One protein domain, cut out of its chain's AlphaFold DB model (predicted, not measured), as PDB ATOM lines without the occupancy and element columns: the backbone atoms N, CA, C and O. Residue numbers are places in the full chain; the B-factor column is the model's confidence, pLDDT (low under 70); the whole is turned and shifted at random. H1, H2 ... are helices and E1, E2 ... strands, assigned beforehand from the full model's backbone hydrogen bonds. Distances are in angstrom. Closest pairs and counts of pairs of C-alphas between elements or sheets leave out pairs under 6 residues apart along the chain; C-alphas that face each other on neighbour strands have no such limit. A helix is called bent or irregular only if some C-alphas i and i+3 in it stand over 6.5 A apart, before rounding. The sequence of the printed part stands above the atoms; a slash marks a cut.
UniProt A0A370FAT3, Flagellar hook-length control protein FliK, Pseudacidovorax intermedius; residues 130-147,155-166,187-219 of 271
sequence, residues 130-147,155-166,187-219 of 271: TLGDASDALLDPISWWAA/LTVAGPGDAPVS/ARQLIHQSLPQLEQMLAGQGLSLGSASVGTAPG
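This is residues 130 to 147, 155 to 166 and 187 to 219 of the 271 residues of the protein "Flagellar hook-length control protein FliK" of Pseudacidovorax intermedius (UniProt A0A370FAT3). Two helices, H1 and H2, pack on each other and run the same way at a slant, and after H2 the chain folds back so that the strand E3 returns along H2. The small hairpin of E1 and E2 is near residues 134 to 142 of H1, with E1 the nearer strand. The printed part has 63 residues, with two named helices and three named strands in the order H1, E1, E2, H2, E3; E1 and E2 form an antiparallel sheet, and E3 pairs with no named strand. The class is mixed, helices and strands. The whole is compact, with a radius of gyration of the C-alphas of 11.9 A and spans of 33 by 27 by 19 A.

H1, residues 130 to 147, and H2, residues 187 to 204, touch, their closest C-alphas being those of Ser 135 and Ile 191, 6.1 A apart. They run the same way at a steep tilt of 37 degrees, only just steep. H2 has a kink of 43 degrees near residue 194 and is irregular: C-alphas 193 and 196 are 7.0 A apart. E1, residues 155 to 158, comes closest to H1 at the C-alphas of Val 157 and Leu 138, 7.0 A apart. E1 and E2, residues 164 to 166, are a hairpin, antiparallel at 155 degrees between their directions. N 157 and O 165 are 2.9 A apart, and N 165 and O 157 are 2.8 A apart, both within hydrogen-bond range. The closest C-alphas of H2 and E3, residues 208 to 215, are those of Glu 199 and Leu 209, 5.6 A apart. Among the pairs that are apart are H1 and E3, E1 and H2, and E2 and E3. Of the O i to N i+4 pairs, 10 of 14 in H1 and 12 of 14 in H2 are within hydrogen-bond range.

H1 begins at C-alpha 130 (-32.484, -37.327, 30.972) and measures 26.6 A from first to last C-alpha. It is neither bent nor irregular, but only just: C-alphas 131 and 134 are 6.1 A apart. E1 has four residues and E2 three. H2 begins at C-alpha 187 (-25.887, -34.984, 22.570) and measures 25.4 A. E3 measures 21.0 A and ends at C-alpha 215 (-21.744, -31.663, 13.133).

The two C-alphas farthest apart, those of Gly 204 and Gly 219, are 35.3 A apart. Residues 148 to 154 are not printed, with 15.8 A from C-alpha 147 to C-alpha 155; residues 167 to 186 are not printed, with 11.1 A from C-alpha 166 to C-alpha 187. Of the links that are printed whole, E1 to E2 and H2 to E3 are tight. The mean pLDDT of the printed part is 76.5, and residues 130 to 134, 146, 155, 157 to 163 and 217 to 219 are under 70.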
ATOM      1  N   THR A 130     -33.453 -38.363  31.386       56.59
ATOM      2  CA  THR A 130     -32.484 -37.327  30.972       56.59
ATOM      3  C   THR A 130     -32.058 -37.481  29.513       56.59
ATOM      4  O   THR A 130     -31.648 -36.521  28.870       56.59
ATOM      5  N   LEU A 131     -32.131 -38.714  29.007       53.03
ATOM      6  CA  LEU A 131     -31.767 -39.069  27.645       53.03
ATOM      7  C   LEU A 131     -32.860 -38.672  26.642       53.03
ATOM      8  O   LEU A 131     -32.547 -38.180  25.566       53.03
ATOM      9  N   GLY A 132     -34.126 -38.875  27.014       62.59
ATOM     10  CA  GLY A 132     -35.292 -38.491  26.220       62.59
ATOM     11  C   GLY A 132     -35.594 -36.993  26.262       62.59
ATOM     12  O   GLY A 132     -36.016 -36.436  25.253       62.59
ATOM     13  N   ASP A 133     -35.326 -36.332  27.391       68.06
ATOM     14  CA  ASP A 133     -35.639 -34.914  27.616       68.06
ATOM     15  C   ASP A 133     -34.882 -33.986  26.655       68.06
ATOM     16  O   ASP A 133     -35.477 -33.115  26.032       68.06
ATOM     17  N   ALA A 134     -33.593 -34.247  26.415       65.62
ATOM     18  CA  ALA A 134     -32.799 -33.459  25.470       65.62
ATOM     19  C   ALA A 134     -33.290 -33.575  24.020       65.62
ATOM     20  O   ALA A 134     -33.185 -32.628  23.242       65.62
ATOM     21  N   SER A 135     -33.794 -34.748  23.639       70.19
ATOM     22  CA  SER A 135     -34.401 -34.973  22.331       70.19
ATOM     23  C   SER A 135     -35.769 -34.304  22.217       70.19
ATOM     24  O   SER A 135     -36.016 -33.616  21.231       70.19
ATOM     25  N   ASP A 136     -36.616 -34.424  23.238       75.56
ATOM     26  CA  ASP A 136     -37.938 -33.792  23.288       75.56
ATOM     27  C   ASP A 136     -37.843 -32.256  23.265       75.56
ATOM     28  O   ASP A 136     -38.538 -31.595  22.491       75.56
ATOM     29  N   ALA A 137     -36.861 -31.698  23.980       72.31
ATOM     30  CA  ALA A 137     -36.561 -30.268  24.008       72.31
ATOM     31  C   ALA A 137     -36.188 -29.677  22.632       72.31
ATOM     32  O   ALA A 137     -36.281 -28.465  22.439       72.31
ATOM     33  N   LEU A 138     -35.760 -30.503  21.670       72.31
ATOM     34  CA  LEU A 138     -35.482 -30.078  20.293       72.31
ATOM     35  C   LEU A 138     -36.704 -30.249  19.380       72.31
ATOM     36  O   LEU A 138     -36.862 -29.492  18.421       72.31
ATOM     37  N   LEU A 139     -37.553 -31.242  19.653       77.69
ATOM     38  CA  LEU A 139     -38.707 -31.586  18.821       77.69
ATOM     39  C   LEU A 139     -39.814 -30.528  18.900       77.69
ATOM     40  O   LEU A 139     -40.351 -30.145  17.857       77.69
ATOM     41  N   ASP A 140     -40.116 -30.032  20.101       80.81
ATOM     42  CA  ASP A 140     -41.121 -28.981  20.328       80.81
ATOM     43  C   ASP A 140     -40.849 -27.703  19.497       80.81
ATOM     44  O   ASP A 140     -41.693 -27.320  18.674       80.81
ATOM     45  N   PRO A 141     -39.652 -27.090  19.569       75.06
ATOM     46  CA  PRO A 141     -39.358 -25.894  18.789       75.06
ATOM     47  C   PRO A 141     -39.343 -26.128  17.274       75.06
ATOM     48  O   PRO A 141     -39.802 -25.266  16.518       75.06
ATOM     49  N   ILE A 142     -38.863 -27.288  16.801       77.00
ATOM     50  CA  ILE A 142     -38.884 -27.601  15.364       77.00
ATOM     51  C   ILE A 142     -40.326 -27.757  14.865       77.00
ATOM     52  O   ILE A 142     -40.648 -27.265  13.780       77.00
ATOM     53  N   SER A 143     -41.204 -28.379  15.656       77.69
ATOM     54  CA  SER A 143     -42.629 -28.513  15.331       77.69
ATOM     55  C   SER A 143     -43.311 -27.151  15.190       77.69
ATOM     56  O   SER A 143     -44.045 -26.921  14.224       77.69
ATOM     57  N   TRP A 144     -43.011 -26.217  16.098       74.81
ATOM     58  CA  TRP A 144     -43.546 -24.857  16.044       74.81
ATOM     59  C   TRP A 144     -43.075 -24.093  14.793       74.81
ATOM     60  O   TRP A 144     -43.881 -23.444  14.123       74.81
ATOM     61  N   TRP A 145     -41.803 -24.222  14.397       74.38
ATOM     62  CA  TRP A 145     -41.304 -23.597  13.161       74.38
ATOM     63  C   TRP A 145     -41.864 -24.223  11.892       74.38
ATOM     64  O   TRP A 145     -42.146 -23.501  10.932       74.38
ATOM     65  N   ALA A 146     -42.043 -25.543  11.894       69.44
ATOM     66  CA  ALA A 146     -42.690 -26.259  10.806       69.44
ATOM     67  C   ALA A 146     -44.148 -25.799  10.641       69.44
ATOM     68  O   ALA A 146     -44.566 -25.485   9.526       69.44
ATOM     69  N   ALA A 147     -44.889 -25.654  11.749       72.31
ATOM     70  CA  ALA A 147     -46.263 -25.148  11.750       72.31
ATOM     71  C   ALA A 147     -46.362 -23.689  11.272       72.31
ATOM     72  O   ALA A 147     -47.307 -23.322  10.577       72.31
ATOM     73  N   LEU A 155     -31.956 -22.061  16.955       69.56
ATOM     74  CA  LEU A 155     -32.199 -22.248  18.385       69.56
ATOM     75  C   LEU A 155     -30.979 -22.869  19.023       69.56
ATOM     76  O   LEU A 155     -30.416 -23.824  18.489       69.56
ATOM     77  N   THR A 156     -30.619 -22.325  20.176       71.50
ATOM     78  CA  THR A 156     -29.654 -22.917  21.085       71.50
ATOM     79  C   THR A 156     -30.420 -23.593  22.215       71.50
ATOM     80  O   THR A 156     -31.051 -22.906  23.014       71.50
ATOM     81  N   VAL A 157     -30.389 -24.922  22.268       69.06
ATOM     82  CA  VAL A 157     -30.986 -25.711  23.359       69.06
ATOM     83  C   VAL A 157     -29.883 -26.176  24.298       69.06
ATOM     84  O   VAL A 157     -28.802 -26.547  23.840       69.06
ATOM     85  N   ALA A 158     -30.136 -26.151  25.607       67.69
ATOM     86  CA  ALA A 158     -29.247 -26.771  26.581       67.69
ATOM     87  C   ALA A 158     -29.316 -28.295  26.407       67.69
ATOM     88  O   ALA A 158     -30.340 -28.917  26.680       67.69
ATOM     89  N   GLY A 159     -28.248 -28.888  25.880       64.06
ATOM     90  CA  GLY A 159     -28.118 -30.330  25.732       64.06
ATOM     91  C   GLY A 159     -27.837 -31.033  27.065       64.06
ATOM     92  O   GLY A 159     -27.653 -30.385  28.101       64.06
ATOM     93  N   PRO A 160     -27.756 -32.377  27.059       59.00
ATOM     94  CA  PRO A 160     -27.376 -33.130  28.245       59.00
ATOM     95  C   PRO A 160     -25.966 -32.702  28.675       59.00
ATOM     96  O   PRO A 160     -25.033 -32.723  27.875       59.00
ATOM     97  N   GLY A 161     -25.813 -32.295  29.935       61.66
ATOM     98  CA  GLY A 161     -24.528 -31.823  30.458       61.66
ATOM     99  C   GLY A 161     -24.200 -30.354  30.164       61.66
ATOM    100  O   GLY A 161     -23.020 -30.024  30.114       61.66
ATOM    101  N   ASP A 162     -25.212 -29.489  29.990       64.94
ATOM    102  CA  ASP A 162     -25.078 -28.018  29.858       64.94
ATOM    103  C   ASP A 162     -24.459 -27.535  28.527       64.94
ATOM    104  O   ASP A 162     -24.232 -26.348  28.312       64.94
ATOM    105  N   ALA A 163     -24.220 -28.444  27.575       66.75
ATOM    106  CA  ALA A 163     -23.629 -28.090  26.288       66.75
ATOM    107  C   ALA A 163     -24.677 -27.494  25.322       66.75
ATOM    108  O   ALA A 163     -25.683 -28.150  25.038       66.75
ATOM    109  N   PRO A 164     -24.451 -26.300  24.744       73.75
ATOM    110  CA  PRO A 164     -25.386 -25.697  23.801       73.75
ATOM    111  C   PRO A 164     -25.444 -26.476  22.478       73.75
ATOM    112  O   PRO A 164     -24.427 -26.732  21.828       73.75
ATOM    113  N   VAL A 165     -26.659 -26.802  22.043       81.62
ATOM    114  CA  VAL A 165     -26.965 -27.421  20.749       81.62
ATOM    115  C   VAL A 165     -27.570 -26.363  19.839       81.62
ATOM    116  O   VAL A 165     -28.637 -25.844  20.143       81.62
ATOM    117  N   SER A 166     -26.912 -26.043  18.723       81.75
ATOM    118  CA  SER A 166     -27.450 -25.120  17.717       81.75
ATOM    119  C   SER A 166     -28.172 -25.882  16.610       81.75
ATOM    120  O   SER A 166     -27.577 -26.741  15.960       81.75
ATOM    121  N   ALA A 187     -24.855 -35.771  23.244       81.00
ATOM    122  CA  ALA A 187     -25.887 -34.984  22.570       81.00
ATOM    123  C   ALA A 187     -26.071 -35.403  21.100       81.00
ATOM    124  O   ALA A 187     -27.189 -35.683  20.670       81.00
ATOM    125  N   ARG A 188     -24.975 -35.556  20.342       85.69
ATOM    126  CA  ARG A 188     -25.031 -36.014  18.939       85.69
ATOM    127  C   ARG A 188     -25.686 -37.390  18.772       85.69
ATOM    128  O   ARG A 188     -26.453 -37.578  17.832       85.69
ATOM    129  N   GLN A 189     -25.407 -38.338  19.669       85.44
ATOM    130  CA  GLN A 189     -26.010 -39.675  19.627       85.44
ATOM    131  C   GLN A 189     -27.525 -39.622  19.891       85.44
ATOM    132  O   GLN A 189     -28.279 -40.407  19.316       85.44
ATOM    133  N   LEU A 190     -27.981 -38.704  20.743       82.81
ATOM    134  CA  LEU A 190     -29.409 -38.524  21.051       82.81
ATOM    135  C   LEU A 190     -30.164 -37.893  19.903       82.81
ATOM    136  O   LEU A 190     -31.221 -38.379  19.502       82.81
ATOM    137  N   ILE A 191     -29.568 -36.858  19.322       85.12
ATOM    138  CA  ILE A 191     -30.103 -36.204  18.134       85.12
ATOM    139  C   ILE A 191     -30.262 -37.237  17.016       85.12
ATOM    140  O   ILE A 191     -31.330 -37.325  16.420       85.12
ATOM    141  N   HIS A 192     -29.253 -38.088  16.793       86.19
ATOM    142  CA  HIS A 192     -29.318 -39.139  15.776       86.19
ATOM    143  C   HIS A 192     -30.473 -40.130  16.003       86.19
ATOM    144  O   HIS A 192     -31.145 -40.510  15.049       86.19
ATOM    145  N   GLN A 193     -30.747 -40.505  17.257       88.62
ATOM    146  CA  GLN A 193     -31.873 -41.384  17.607       88.62
ATOM    147  C   GLN A 193     -33.244 -40.722  17.408       88.62
ATOM    148  O   GLN A 193     -34.237 -41.421  17.228       88.62
ATOM    149  N   SER A 194     -33.295 -39.390  17.399       84.81
ATOM    150  CA  SER A 194     -34.534 -38.605  17.308       84.81
ATOM    151  C   SER A 194     -34.899 -38.201  15.879       84.81
ATOM    152  O   SER A 194     -36.040 -37.827  15.615       84.81
ATOM    153  N   LEU A 195     -33.956 -38.306  14.936       89.00
ATOM    154  CA  LEU A 195     -34.183 -38.044  13.510       89.00
ATOM    155  C   LEU A 195     -35.381 -38.798  12.902       89.00
ATOM    156  O   LEU A 195     -36.173 -38.143  12.225       89.00
ATOM    157  N   PRO A 196     -35.571 -40.116  13.117       88.25
ATOM    158  CA  PRO A 196     -36.713 -40.823  12.531       88.25
ATOM    159  C   PRO A 196     -38.057 -40.328  13.083       88.25
ATOM    160  O   PRO A 196     -39.034 -40.228  12.346       88.25
ATOM    161  N   GLN A 197     -38.113 -39.964  14.367       87.44
ATOM    162  CA  GLN A 197     -39.317 -39.392  14.973       87.44
ATOM    163  C   GLN A 197     -39.619 -37.999  14.408       87.44
ATOM    164  O   GLN A 197     -40.771 -37.686  14.101       87.44
ATOM    165  N   LEU A 198     -38.578 -37.183  14.219       86.19
ATOM    166  CA  LEU A 198     -38.687 -35.881  13.573       86.19
ATOM    167  C   LEU A 198     -39.220 -36.011  12.137       86.19
ATOM    168  O   LEU A 198     -40.117 -35.263  11.754       86.19
ATOM    169  N   GLU A 199     -38.707 -36.967  11.358       87.25
ATOM    170  CA  GLU A 199     -39.177 -37.238   9.994       87.25
ATOM    171  C   GLU A 199     -40.673 -37.570   9.977       87.25
ATOM    172  O   GLU A 199     -41.413 -36.952   9.217       87.25
ATOM    173  N   GLN A 200     -41.139 -38.472  10.850       88.50
ATOM    174  CA  GLN A 200     -42.562 -38.821  10.916       88.50
ATOM    175  C   GLN A 200     -43.450 -37.622  11.270       88.50
ATOM    176  O   GLN A 200     -44.529 -37.467  10.695       88.50
ATOM    177  N   MET A 201     -43.007 -36.769  12.198       85.62
ATOM    178  CA  MET A 201     -43.738 -35.554  12.564       85.62
ATOM    179  C   MET A 201     -43.823 -34.568  11.398       85.62
ATOM    180  O   MET A 201     -44.915 -34.093  11.084       85.62
ATOM    181  N   LEU A 202     -42.698 -34.295  10.729       85.25
ATOM    182  CA  LEU A 202     -42.670 -33.415   9.559       85.25
ATOM    183  C   LEU A 202     -43.515 -33.991   8.417       85.25
ATOM    184  O   LEU A 202     -44.304 -33.259   7.815       85.25
ATOM    185  N   ALA A 203     -43.429 -35.300   8.176       86.75
ATOM    186  CA  ALA A 203     -44.227 -35.991   7.168       86.75
ATOM    187  C   ALA A 203     -45.730 -35.874   7.464       86.75
ATOM    188  O   ALA A 203     -46.524 -35.642   6.551       86.75
ATOM    189  N   GLY A 204     -46.125 -35.939   8.741       85.69
ATOM    190  CA  GLY A 204     -47.498 -35.667   9.184       85.69
ATOM    191  C   GLY A 204     -47.973 -34.237   8.889       85.69
ATOM    192  O   GLY A 204     -49.169 -34.013   8.715       85.69
ATOM    193  N   GLN A 205     -47.048 -33.280   8.772       83.50
ATOM    194  CA  GLN A 205     -47.310 -31.890   8.379       83.50
ATOM    195  C   GLN A 205     -47.210 -31.664   6.857       83.50
ATOM    196  O   GLN A 205     -47.336 -30.530   6.394       83.50
ATOM    197  N   GLY A 206     -46.988 -32.721   6.066       85.12
ATOM    198  CA  GLY A 206     -46.790 -32.627   4.618       85.12
ATOM    199  C   GLY A 206     -45.417 -32.085   4.212       85.12
ATOM    200  O   GLY A 206     -45.245 -31.676   3.066       85.12
ATOM    201  N   LEU A 207     -44.453 -32.061   5.135       86.88
ATOM    202  CA  LEU A 207     -43.064 -31.684   4.887       86.88
ATOM    203  C   LEU A 207     -42.199 -32.949   4.838       86.88
ATOM    204  O   LEU A 207     -42.260 -33.782   5.736       86.88
ATOM    205  N   SER A 208     -41.352 -33.086   3.827       86.44
ATOM    206  CA  SER A 208     -40.401 -34.198   3.732       86.44
ATOM    207  C   SER A 208     -39.039 -33.768   4.271       86.44
ATOM    208  O   SER A 208     -38.488 -32.766   3.820       86.44
ATOM    209  N   LEU A 209     -38.458 -34.510   5.216       87.44
ATOM    210  CA  LEU A 209     -37.097 -34.248   5.690       87.44
ATOM    211  C   LEU A 209     -36.088 -34.748   4.639       87.44
ATOM    212  O   LEU A 209     -35.830 -35.943   4.542       87.44
ATOM    213  N   GLY A 210     -35.534 -33.840   3.831       82.56
ATOM    214  CA  GLY A 210     -34.657 -34.190   2.707       82.56
ATOM    215  C   GLY A 210     -33.211 -34.476   3.118       82.56
ATOM    216  O   GLY A 210     -32.546 -35.338   2.546       82.56
ATOM    217  N   SER A 211     -32.684 -33.766   4.119       81.88
ATOM    218  CA  SER A 211     -31.339 -34.017   4.658       81.88
ATOM    219  C   SER A 211     -31.216 -33.514   6.092       81.88
ATOM    220  O   SER A 211     -31.561 -32.369   6.386       81.88
ATOM    221  N   ALA A 212     -30.669 -34.351   6.975       85.69
ATOM    222  CA  ALA A 212     -30.305 -33.982   8.338       85.69
ATOM    223  C   ALA A 212     -28.804 -34.207   8.555       85.69
ATOM    224  O   ALA A 212     -28.306 -35.318   8.379       85.69
ATOM    225  N   SER A 213     -28.069 -33.155   8.916       83.06
ATOM    226  CA  SER A 213     -26.622 -33.215   9.173       83.06
ATOM    227  C   SER A 213     -26.329 -32.905  10.636       83.06
ATOM    228  O   SER A 213     -26.814 -31.904  11.154       83.06
ATOM    229  N   VAL A 214     -25.516 -33.737  11.291       87.19
ATOM    230  CA  VAL A 214     -25.072 -33.535  12.679       87.19
ATOM    231  C   VAL A 214     -23.565 -33.282  12.683       87.19
ATOM    232  O   VAL A 214     -22.790 -34.155  12.296       87.19
ATOM    233  N   GLY A 215     -23.143 -32.092  13.108       82.38
ATOM    234  CA  GLY A 215     -21.744 -31.663  13.133       82.38
ATOM    235  C   GLY A 215     -21.315 -31.092  14.483       82.38
ATOM    236  O   GLY A 215     -22.131 -30.845  15.367       82.38
ATOM    237  N   THR A 216     -20.012 -30.876  14.644       75.50
ATOM    238  CA  THR A 216     -19.501 -29.893  15.611       75.50
ATOM    239  C   THR A 216     -19.499 -28.520  14.938       75.50
ATOM    240  O   THR A 216     -19.434 -28.459  13.707       75.50
ATOM    241  N   ALA A 217     -19.639 -27.438  15.710       60.03
ATOM    242  CA  ALA A 217     -19.678 -26.085  15.159       60.03
ATOM    243  C   ALA A 217     -18.500 -25.881  14.186       60.03
ATOM    244  O   ALA A 217     -17.353 -26.134  14.568       60.03
ATOM    245  N   PRO A 218     -18.737 -25.464  12.928       52.19
ATOM    246  CA  PRO A 218     -17.662 -25.199  12.009       52.19
ATOM    247  C   PRO A 218     -16.938 -23.977  12.557       52.19
ATOM    248  O   PRO A 218     -17.477 -22.868  12.582       52.19
ATOM    249  N   GLY A 219     -15.699 -24.173  12.994       45.69
ATOM    250  CA  GLY A 219     -14.740 -23.087  13.057       45.69
ATOM    251  C   GLY A 219     -14.564 -22.564  11.639       45.69
ATOM    252  O   GLY A 219     -13.757 -23.107  10.904       45.69
TER     253      GLY A 219